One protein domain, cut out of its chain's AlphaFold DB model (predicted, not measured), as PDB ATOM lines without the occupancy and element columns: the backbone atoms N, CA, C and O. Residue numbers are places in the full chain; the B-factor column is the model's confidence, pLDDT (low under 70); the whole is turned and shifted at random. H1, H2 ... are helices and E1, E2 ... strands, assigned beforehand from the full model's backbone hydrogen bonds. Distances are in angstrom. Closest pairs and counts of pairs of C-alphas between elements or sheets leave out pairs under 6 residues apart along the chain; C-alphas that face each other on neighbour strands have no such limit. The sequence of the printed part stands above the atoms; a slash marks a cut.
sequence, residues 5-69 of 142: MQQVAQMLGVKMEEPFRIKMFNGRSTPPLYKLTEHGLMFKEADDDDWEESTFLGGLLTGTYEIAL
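This is residues 5 to 69 of the 142 residues of an uncharacterized protein of Phascolarctobacterium sp (UniProt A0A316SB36). A small rounded domain is built of a two-stranded hairpin, E2 and E3, and a shorter pair of strands, E1 and E4, that comes near it where Arg 21 begins E1 and Leu 33 begins E2. Helix H1 sits by the turn end of the hairpin, helix H2 bridges from E3 to E4, and residues 52 to 53 of the long link after E3 fold back to pair with that strand. The printed part has 65 residues, with two named helices and four named strands in the order H1, E1, E2, E3, H2, E4; both sheets, E1 - E4 and E2 - E3, are antiparallel. The class is mixed, helices and strands, with 28 residues, under half, in named elements. The whole is compact, with a radius of gyration of the C-alphas of 10.9 A and spans of 30 by 28 by 19 A.

H1, residues 5 to 11, begins at C-alpha 5 at (6.505, 42.989, -26.579) and measures 9.7 A from first to last C-alpha. E1 is residues 21 to 23. E2, residues 33 to 37, measures 13.0 A and starts at C-alpha 33 at (9.808, 46.933, -9.616). E3, residues 40 to 44, measures 13.5 A. H2 is residues 57 to 61, and E4, residues 66 to 68, ends at C-alpha 68 at (17.238, 40.342, -11.429).

E2 and E3 form a hairpin, antiparallel with 152 degrees between their directions; N 35 and O 42 are 2.9 A apart, within hydrogen-bond range, and so are N 44 and O 33 at 2.8 A. Residues 52 to 53 pair antiparallel with residues 42 to 43 of E3. The closest C-alphas of H1 and E2 are those of Ala 9 and Leu 36, 6.8 A apart. Those of E1 and E2 are Arg 21 and Leu 33, at 5.3 A. E1 and E4 are antiparallel at 134 degrees, with N 23 and O 66 within hydrogen-bond range at 2.8 A. The closest C-alphas of H2 and E3 are those of Leu 57 and Leu 41, at 5.9 A; those of H2 and E4 are Leu 60 and Glu 66, at 6.3 A. H1 and H2 are only just apart, at 8.3 A. In both helices every O i to N i+4 pair is within hydrogen-bond range.

The C-alphas farthest apart are those of Gln 7 and Asp 47, 30.3 A. The printed part has no cut. The link from E3 to H2, 12 residues, is long; the links from E2 to E3 and from H2 to E4 are tight. The mean pLDDT of the printed part is 90.7, and residue 27 is under 70.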
ATOM      1  N   MET A   5       6.180  43.114 -28.002       96.56
ATOM      2  CA  MET A   5       6.505  42.989 -26.579       96.56
ATOM      3  C   MET A   5       6.476  41.543 -26.080       96.56
ATOM      4  O   MET A   5       7.302  41.165 -25.255       96.56
ATOM      5  N   GLN A   6       5.622  40.692 -26.653       95.56
ATOM      6  CA  GLN A   6       5.610  39.267 -26.322       95.56
ATOM      7  C   GLN A   6       6.903  38.547 -26.745       95.56
ATOM      8  O   GLN A   6       7.388  37.682 -26.022       95.56
ATOM      9  N   GLN A   7       7.493  38.920 -27.886       96.44
ATOM     10  CA  GLN A   7       8.787  38.384 -28.324       96.44
ATOM     11  C   GLN A   7       9.931  38.943 -27.474       96.44
ATOM     12  O   GLN A   7      10.858  38.214 -27.136       96.44
ATOM     13  N   VAL A   8       9.852  40.219 -27.086       95.88
ATOM     14  CA  VAL A   8      10.818  40.845 -26.171       95.88
ATOM     15  C   VAL A   8      10.829  40.138 -24.815       95.88
ATOM     16  O   VAL A   8      11.900  39.817 -24.311       95.88
ATOM     17  N   ALA A   9       9.659  39.827 -24.253       94.38
ATOM     18  CA  ALA A   9       9.550  39.085 -23.000       94.38
ATOM     19  C   ALA A   9      10.199  37.694 -23.092       94.38
ATOM     20  O   ALA A   9      10.976  37.320 -22.215       94.38
ATOM     21  N   GLN A  10       9.972  36.977 -24.200       89.00
ATOM     22  CA  GLN A  10      10.629  35.694 -24.472       89.00
ATOM     23  C   GLN A  10      12.154  35.827 -24.574       89.00
ATOM     24  O   GLN A  10      12.864  35.029 -23.971       89.00
ATOM     25  N   MET A  11      12.662  36.840 -25.288       92.81
ATOM     26  CA  MET A  11      14.107  37.093 -25.409       92.81
ATOM     27  C   MET A  11      14.766  37.403 -24.062       92.81
ATOM     28  O   MET A  11      15.909  37.019 -23.837       92.81
ATOM     29  N   LEU A  12      14.050  38.094 -23.176       91.94
ATOM     30  CA  LEU A  12      14.539  38.495 -21.859       91.94
ATOM     31  C   LEU A  12      14.269  37.452 -20.759       91.94
ATOM     32  O   LEU A  12      14.642  37.679 -19.611       91.94
ATOM     33  N   GLY A  13      13.626  36.323 -21.080       89.06
ATOM     34  CA  GLY A  13      13.351  35.252 -20.115       89.06
ATOM     35  C   GLY A  13      12.338  35.625 -19.027       89.06
ATOM     36  O   GLY A  13      12.389  35.074 -17.930       89.06
ATOM     37  N   VAL A  14      11.417  36.555 -19.303       90.44
ATOM     38  CA  VAL A  14      10.375  36.998 -18.358       90.44
ATOM     39  C   VAL A  14       8.976  36.824 -18.945       90.44
ATOM     40  O   VAL A  14       8.802  36.751 -20.162       90.44
ATOM     41  N   LYS A  15       7.948  36.768 -18.092       90.25
ATOM     42  CA  LYS A  15       6.549  36.775 -18.544       90.25
ATOM     43  C   LYS A  15       6.008  38.204 -18.606       90.25
ATOM     44  O   LYS A  15       6.434  39.085 -17.862       90.25
ATOM     45  N   MET A  16       5.039  38.419 -19.493       95.31
ATOM     46  CA  MET A  16       4.269  39.665 -19.532       95.31
ATOM     47  C   MET A  16       3.560  39.885 -18.192       95.31
ATOM     48  O   MET A  16       3.084  38.927 -17.585       95.31
ATOM     49  N   GLU A  17       3.488  41.139 -17.755       94.12
ATOM     50  CA  GLU A  17       2.890  41.582 -16.487       94.12
ATOM     51  C   GLU A  17       3.536  41.015 -15.205       94.12
ATOM     52  O   GLU A  17       3.104  41.365 -14.107       94.12
ATOM     53  N   GLU A  18       4.584  40.188 -15.302       90.31
ATOM     54  CA  GLU A  18       5.295  39.640 -14.144       90.31
ATOM     55  C   GLU A  18       6.355  40.637 -13.637       90.31
ATOM     56  O   GLU A  18       7.243  41.017 -14.405       90.31
ATOM     57  N   PRO A  19       6.289  41.083 -12.363       92.12
ATOM     58  CA  PRO A  19       7.259  42.030 -11.831       92.12
ATOM     59  C   PRO A  19       8.653  41.423 -11.628       92.12
ATOM     60  O   PRO A  19       8.804  40.363 -11.021       92.12
ATOM     61  N   PHE A  20       9.685  42.154 -12.033       92.00
ATOM     62  CA  PHE A  20      11.095  41.832 -11.823       92.00
ATOM     63  C   PHE A  20      11.886  43.065 -11.375       92.00
ATOM     64  O   PHE A  20      11.380  44.186 -11.372       92.00
ATOM     65  N   ARG A  21      13.143  42.872 -10.965       92.06
ATOM     66  CA  ARG A  21      14.079  43.972 -10.692       92.06
ATOM     67  C   ARG A  21      15.115  44.055 -11.798       92.06
ATOM     68  O   ARG A  21      15.360  43.085 -12.508       92.06
ATOM     69  N   ILE A  22      15.756  45.208 -11.919       92.25
ATOM     70  CA  ILE A  22      16.879  45.398 -12.835       92.25
ATOM     71  C   ILE A  22      18.152  45.528 -12.006       92.25
ATOM     72  O   ILE A  22      18.171  46.210 -10.983       92.25
ATOM     73  N   LYS A  23      19.222  44.865 -12.432       89.69
ATOM     74  CA  LYS A  23      20.555  44.979 -11.855       89.69
ATOM     75  C   LYS A  23      21.373  45.969 -12.672       89.69
ATOM     76  O   LYS A  23      21.532  45.829 -13.884       89.69
ATOM     77  N   MET A  24      21.871  46.991 -11.984       82.56
ATOM     78  CA  MET A  24      22.703  48.036 -12.573       82.56
ATOM     79  C   MET A  24      24.157  47.565 -12.713       82.56
ATOM     80  O   MET A  24      24.573  46.589 -12.092       82.56
ATOM     81  N   PHE A  25      24.966  48.322 -13.461       76.06
ATOM     82  CA  PHE A  25      26.396  48.051 -13.693       76.06
ATOM     83  C   PHE A  25      27.231  47.854 -12.412       76.06
ATOM     84  O   PHE A  25      28.271  47.205 -12.436       76.06
ATOM     85  N   ASN A  26      26.789  48.407 -11.279       75.50
ATOM     86  CA  ASN A  26      27.442  48.247  -9.977       75.50
ATOM     87  C   ASN A  26      27.079  46.926  -9.266       75.50
ATOM     88  O   ASN A  26      27.418  46.742  -8.098       75.50
ATOM     89  N   GLY A  27      26.344  46.038  -9.939       69.25
ATOM     90  CA  GLY A  27      25.893  44.753  -9.421       69.25
ATOM     91  C   GLY A  27      24.714  44.831  -8.450       69.25
ATOM     92  O   GLY A  27      24.259  43.787  -7.987       69.25
ATOM     93  N   ARG A  28      24.203  46.029  -8.135       74.75
ATOM     94  CA  ARG A  28      23.059  46.206  -7.233       74.75
ATOM     95  C   ARG A  28      21.755  46.186  -8.016       74.75
ATOM     96  O   ARG A  28      21.629  46.850  -9.047       74.75
ATOM     97  N   SER A  29      20.772  45.470  -7.480       77.56
ATOM     98  CA  SER A  29      19.395  45.557  -7.952       77.56
ATOM     99  C   SER A  29      18.780  46.893  -7.550       77.56
ATOM    100  O   SER A  29      19.026  47.404  -6.455       77.56
ATOM    101  N   THR A  30      17.977  47.457  -8.440       79.81
ATOM    102  CA  THR A  30      17.262  48.705  -8.201       79.81
ATOM    103  C   THR A  30      16.110  48.494  -7.198       79.81
ATOM    104  O   THR A  30      15.523  47.405  -7.155       79.81
ATOM    105  N   PRO A  31      15.785  49.501  -6.359       84.06
ATOM    106  CA  PRO A  31      14.611  49.470  -5.478       84.06
ATOM    107  C   PRO A  31      13.236  49.367  -6.177       84.06
ATOM    108  O   PRO A  31      12.388  48.655  -5.630       84.06
ATOM    109  N   PRO A  32      12.998  49.978  -7.355       91.06
ATOM    110  CA  PRO A  32      11.745  49.831  -8.091       91.06
ATOM    111  C   PRO A  32      11.502  48.410  -8.606       91.06
ATOM    112  O   PRO A  32      12.436  47.629  -8.824       91.06
ATOM    113  N   LEU A  33      10.230  48.097  -8.842       92.69
ATOM    114  CA  LEU A  33       9.808  46.933  -9.616       92.69
ATOM    115  C   LEU A  33       9.552  47.347 -11.060       92.69
ATOM    116  O   LEU A  33       9.084  48.447 -11.320       92.69
ATOM    117  N   TYR A  34       9.821  46.437 -11.985       95.25
ATOM    118  CA  TYR A  34       9.621  46.616 -13.417       95.25
ATOM    119  C   TYR A  34       8.739  45.500 -13.950       95.25
ATOM    120  O   TYR A  34       8.755  44.403 -13.403       95.25
ATOM    121  N   LYS A  35       7.995  45.746 -15.024       95.94
ATOM    122  CA  LYS A  35       7.277  44.699 -15.762       95.94
ATOM    123  C   LYS A  35       7.210  45.041 -17.242       95.94
ATOM    124  O   LYS A  35       7.188  46.215 -17.608       95.94
ATOM    125  N   LEU A  36       7.142  44.022 -18.091       97.38
ATOM    126  CA  LEU A  36       6.835  44.214 -19.507       97.38
ATOM    127  C   LEU A  36       5.322  44.167 -19.708       97.38
ATOM    128  O   LEU A  36       4.663  43.236 -19.248       97.38
ATOM    129  N   THR A  37       4.792  45.156 -20.416       96.88
ATOM    130  CA  THR A  37       3.382  45.257 -20.807       96.88
ATOM    131  C   THR A  37       3.295  45.402 -22.322       96.88
ATOM    132  O   THR A  37       4.310  45.542 -23.011       96.88
ATOM    133  N   GLU A  38       2.085  45.404 -22.873       95.94
ATOM    134  CA  GLU A  38       1.890  45.713 -24.293       95.94
ATOM    135  C   GLU A  38       2.398  47.115 -24.682       95.94
ATOM    136  O   GLU A  38       2.641  47.365 -25.861       95.94
ATOM    137  N   HIS A  39       2.595  48.012 -23.713       93.81
ATOM    138  CA  HIS A  39       3.056  49.382 -23.932       93.81
ATOM    139  C   HIS A  39       4.573  49.556 -23.812       93.81
ATOM    140  O   HIS A  39       5.077  50.613 -24.176       93.81
ATOM    141  N   GLY A  40       5.310  48.546 -23.344       96.12
ATOM    142  CA  GLY A  40       6.753  48.646 -23.138       96.12
ATOM    143  C   GLY A  40       7.186  48.160 -21.761       96.12
ATOM    144  O   GLY A  40       6.590  47.249 -21.186       96.12
ATOM    145  N   LEU A  41       8.260  48.752 -21.245       97.31
ATOM    146  CA  LEU A  41       8.736  48.513 -19.887       97.31
ATOM    147  C   LEU A  41       8.086  49.534 -18.958       97.31
ATOM    148  O   LEU A  41       8.300  50.731 -19.123       97.31
ATOM    149  N   MET A  42       7.346  49.061 -17.967       97.25
ATOM    150  CA  MET A  42       6.795  49.904 -16.911       97.25
ATOM    151  C   MET A  42       7.604  49.708 -15.632       97.25
ATOM    152  O   MET A  42       8.160  48.627 -15.422       97.25
ATOM    153  N   PHE A  43       7.644  50.711 -14.764       95.81
ATOM    154  CA  PHE A  43       8.216  50.609 -13.429       95.81
ATOM    155  C   PHE A  43       7.276  51.191 -12.377       95.81
ATOM    156  O   PHE A  43       6.391  51.977 -12.699       95.81
ATOM    157  N   LYS A  44       7.472  50.783 -11.127       94.44
ATOM    158  CA  LYS A  44       6.861  51.422  -9.967       94.44
ATOM    159  C   LYS A  44       7.826  51.453  -8.794       94.44
ATOM    160  O   LYS A  44       8.597  50.506  -8.592       94.44
ATOM    161  N   GLU A  45       7.772  52.528  -8.021       90.94
ATOM    162  CA  GLU A  45       8.524  52.647  -6.776       90.94
ATOM    163  C   GLU A  45       7.967  51.698  -5.702       90.94
ATOM    164  O   GLU A  45       6.852  51.188  -5.802       90.94
ATOM    165  N   ALA A  46       8.768  51.401  -4.676       79.06
ATOM    166  CA  ALA A  46       8.384  50.425  -3.650       79.06
ATOM    167  C   ALA A  46       7.151  50.856  -2.833       79.06
ATOM    168  O   ALA A  46       6.366  50.001  -2.425       79.06
ATOM    169  N   ASP A  47       6.999  52.164  -2.635       82.31
ATOM    170  CA  ASP A  47       5.925  52.782  -1.851       82.31
ATOM    171  C   ASP A  47       4.790  53.329  -2.735       82.31
ATOM    172  O   ASP A  47       3.921  54.046  -2.242       82.31
ATOM    173  N   ASP A  48       4.807  53.001  -4.032       86.81
ATOM    174  CA  ASP A  48       3.829  53.460  -5.015       86.81
ATOM    175  C   ASP A  48       3.077  52.280  -5.658       86.81
ATOM    176  O   ASP A  48       3.597  51.166  -5.845       86.81
ATOM    177  N   ASP A  49       1.821  52.530  -5.997       86.56
ATOM    178  CA  ASP A  49       0.952  51.602  -6.713       86.56
ATOM    179  C   ASP A  49       0.793  51.964  -8.192       86.56
ATOM    180  O   ASP A  49       0.418  51.092  -8.986       86.56
ATOM    181  N   ASP A  50       1.155  53.187  -8.580       92.94
ATOM    182  CA  ASP A  50       1.076  53.640  -9.959       92.94
ATOM    183  C   ASP A  50       2.275  53.144 -10.784       92.94
ATOM    184  O   ASP A  50       3.434  53.168 -10.367       92.94
ATOM    185  N   TRP A  51       1.976  52.631 -11.982       95.31
ATOM    186  CA  TRP A  51       2.978  52.157 -12.934       95.31
ATOM    187  C   TRP A  51       3.264  53.233 -13.978       95.31
ATOM    188  O   TRP A  51       2.362  53.657 -14.701       95.31
ATOM    189  N   GLU A  52       4.535  53.585 -14.132       95.69
ATOM    190  CA  GLU A  52       5.017  54.588 -15.079       95.69
ATOM    191  C   GLU A  52       5.890  53.965 -16.172       95.69
ATOM    192  O   GLU A  52       6.463  52.890 -15.998       95.69
ATOM    193  N   GLU A  53       5.995  54.621 -17.326       96.06
ATOM    194  CA  GLU A  53       6.838  54.142 -18.423       96.06
ATOM    195  C   GLU A  53       8.327  54.320 -18.088       96.06
ATOM    196  O   GLU A  53       8.773  55.376 -17.641       96.06
ATOM    197  N   SER A  54       9.122  53.279 -18.329       95.00
ATOM    198  CA  SER A  54      10.564  53.282 -18.103       95.00
ATOM    199  C   SER A  54      11.344  53.392 -19.409       95.00
ATOM    200  O   SER A  54      11.080  52.698 -20.388       95.00
ATOM    201  N   THR A  55      12.420  54.175 -19.386       93.81
ATOM    202  CA  THR A  55      13.353  54.319 -20.513       93.81
ATOM    203  C   THR A  55      14.425  53.220 -20.572       93.81
ATOM    204  O   THR A  55      15.258  53.215 -21.478       93.81
ATOM    205  N   PHE A  56      14.429  52.262 -19.635       94.50
ATOM    206  CA  PHE A  56      15.505  51.266 -19.498       94.50
ATOM    207  C   PHE A  56      15.394  50.058 -20.432       94.50
ATOM    208  O   PHE A  56      16.322  49.248 -20.480       94.50
ATOM    209  N   LEU A  57      14.317  49.944 -21.215       95.75
ATOM    210  CA  LEU A  57      14.132  48.818 -22.131       95.75
ATOM    211  C   LEU A  57      15.302  48.677 -23.115       95.75
ATOM    212  O   LEU A  57      15.799  47.574 -23.322       95.75
ATOM    213  N   GLY A  58      15.795  49.795 -23.660       95.38
ATOM    214  CA  GLY A  58      16.955  49.785 -24.552       95.38
ATOM    215  C   GLY A  58      18.198  49.182 -23.891       95.38
ATOM    216  O   GLY A  58      18.873  48.370 -24.510       95.38
ATOM    217  N   GLY A  59      18.446  49.501 -22.617       93.88
ATOM    218  CA  GLY A  59      19.590  48.978 -21.866       93.88
ATOM    219  C   GLY A  59      19.496  47.482 -21.553       93.88
ATOM    220  O   GLY A  59      20.522  46.809 -21.509       93.88
ATOM    221  N   LEU A  60      18.283  46.943 -21.380       94.44
ATOM    222  CA  LEU A  60      18.069  45.494 -21.254       94.44
ATOM    223  C   LEU A  60      18.350  44.780 -22.582       94.44
ATOM    224  O   LEU A  60      19.045  43.769 -22.607       94.44
ATOM    225  N   LEU A  61      17.866  45.336 -23.697       95.12
ATOM    226  CA  LEU A  61      18.056  44.759 -25.034       95.12
ATOM    227  C   LEU A  61      19.516  44.803 -25.511       95.12
ATOM    228  O   LEU A  61      19.918  43.979 -26.328       95.12
ATOM    229  N   THR A  62      20.312  45.750 -25.011       94.00
ATOM    230  CA  THR A  62      21.744  45.868 -25.323       94.00
ATOM    231  C   THR A  62      22.650  45.167 -24.309       94.00
ATOM    232  O   THR A  62      23.868  45.190 -24.483       94.00
ATOM    233  N   GLY A  63      22.096  44.589 -23.237       89.62
ATOM    234  CA  GLY A  63      22.871  43.970 -22.155       89.62
ATOM    235  C   GLY A  63      23.616  44.963 -21.254       89.62
ATOM    236  O   GLY A  63      24.512  44.576 -20.512       89.62
ATOM    237  N   THR A  64      23.277  46.255 -21.303       91.69
ATOM    238  CA  THR A  64      23.779  47.257 -20.344       91.69
ATOM    239  C   THR A  64      23.231  47.010 -18.937       91.69
ATOM    240  O   THR A  64      23.890  47.337 -17.948       91.69
ATOM    241  N   TYR A  65      22.038  46.420 -18.857       92.44
ATOM    242  CA  TYR A  65      21.395  46.014 -17.617       92.44
ATOM    243  C   TYR A  65      21.019  44.536 -17.660       92.44
ATOM    244  O   TYR A  65      20.698  43.999 -18.719       92.44
ATOM    245  N   GLU A  66      21.002  43.905 -16.491       90.06
ATOM    246  CA  GLU A  66      20.562  42.520 -16.324       90.06
ATOM    247  C   GLU A  66      19.219  42.485 -15.595       90.06
ATOM    248  O   GLU A  66      18.953  43.308 -14.715       90.06
ATOM    249  N   ILE A  67      18.376  41.506 -15.916       90.38
ATOM    250  CA  ILE A  67      17.182  41.236 -15.119       90.38
ATOM    251  C   ILE A  67      17.597  40.485 -13.856       90.38
ATOM    252  O   ILE A  67      18.248  39.446 -13.907       90.38
ATOM    253  N   ALA A  68      17.191  41.017 -12.711       85.00
ATOM    254  CA  ALA A  68      17.238  40.342 -11.429       85.00
ATOM    255  C   ALA A  68      15.822  39.881 -11.083       85.00
ATOM    256  O   ALA A  68      15.005  40.646 -10.558       85.00
ATOM    257  N   LEU A  69      15.522  38.619 -11.379       77.06
ATOM    258  CA  LEU A  69      14.290  38.011 -10.901       77.06
ATOM    259  C   LEU A  69      14.320  37.952  -9.365       77.06
ATOM    260  O   LEU A  69      15.370  37.659  -8.780       77.06
TER     261      LEU A  69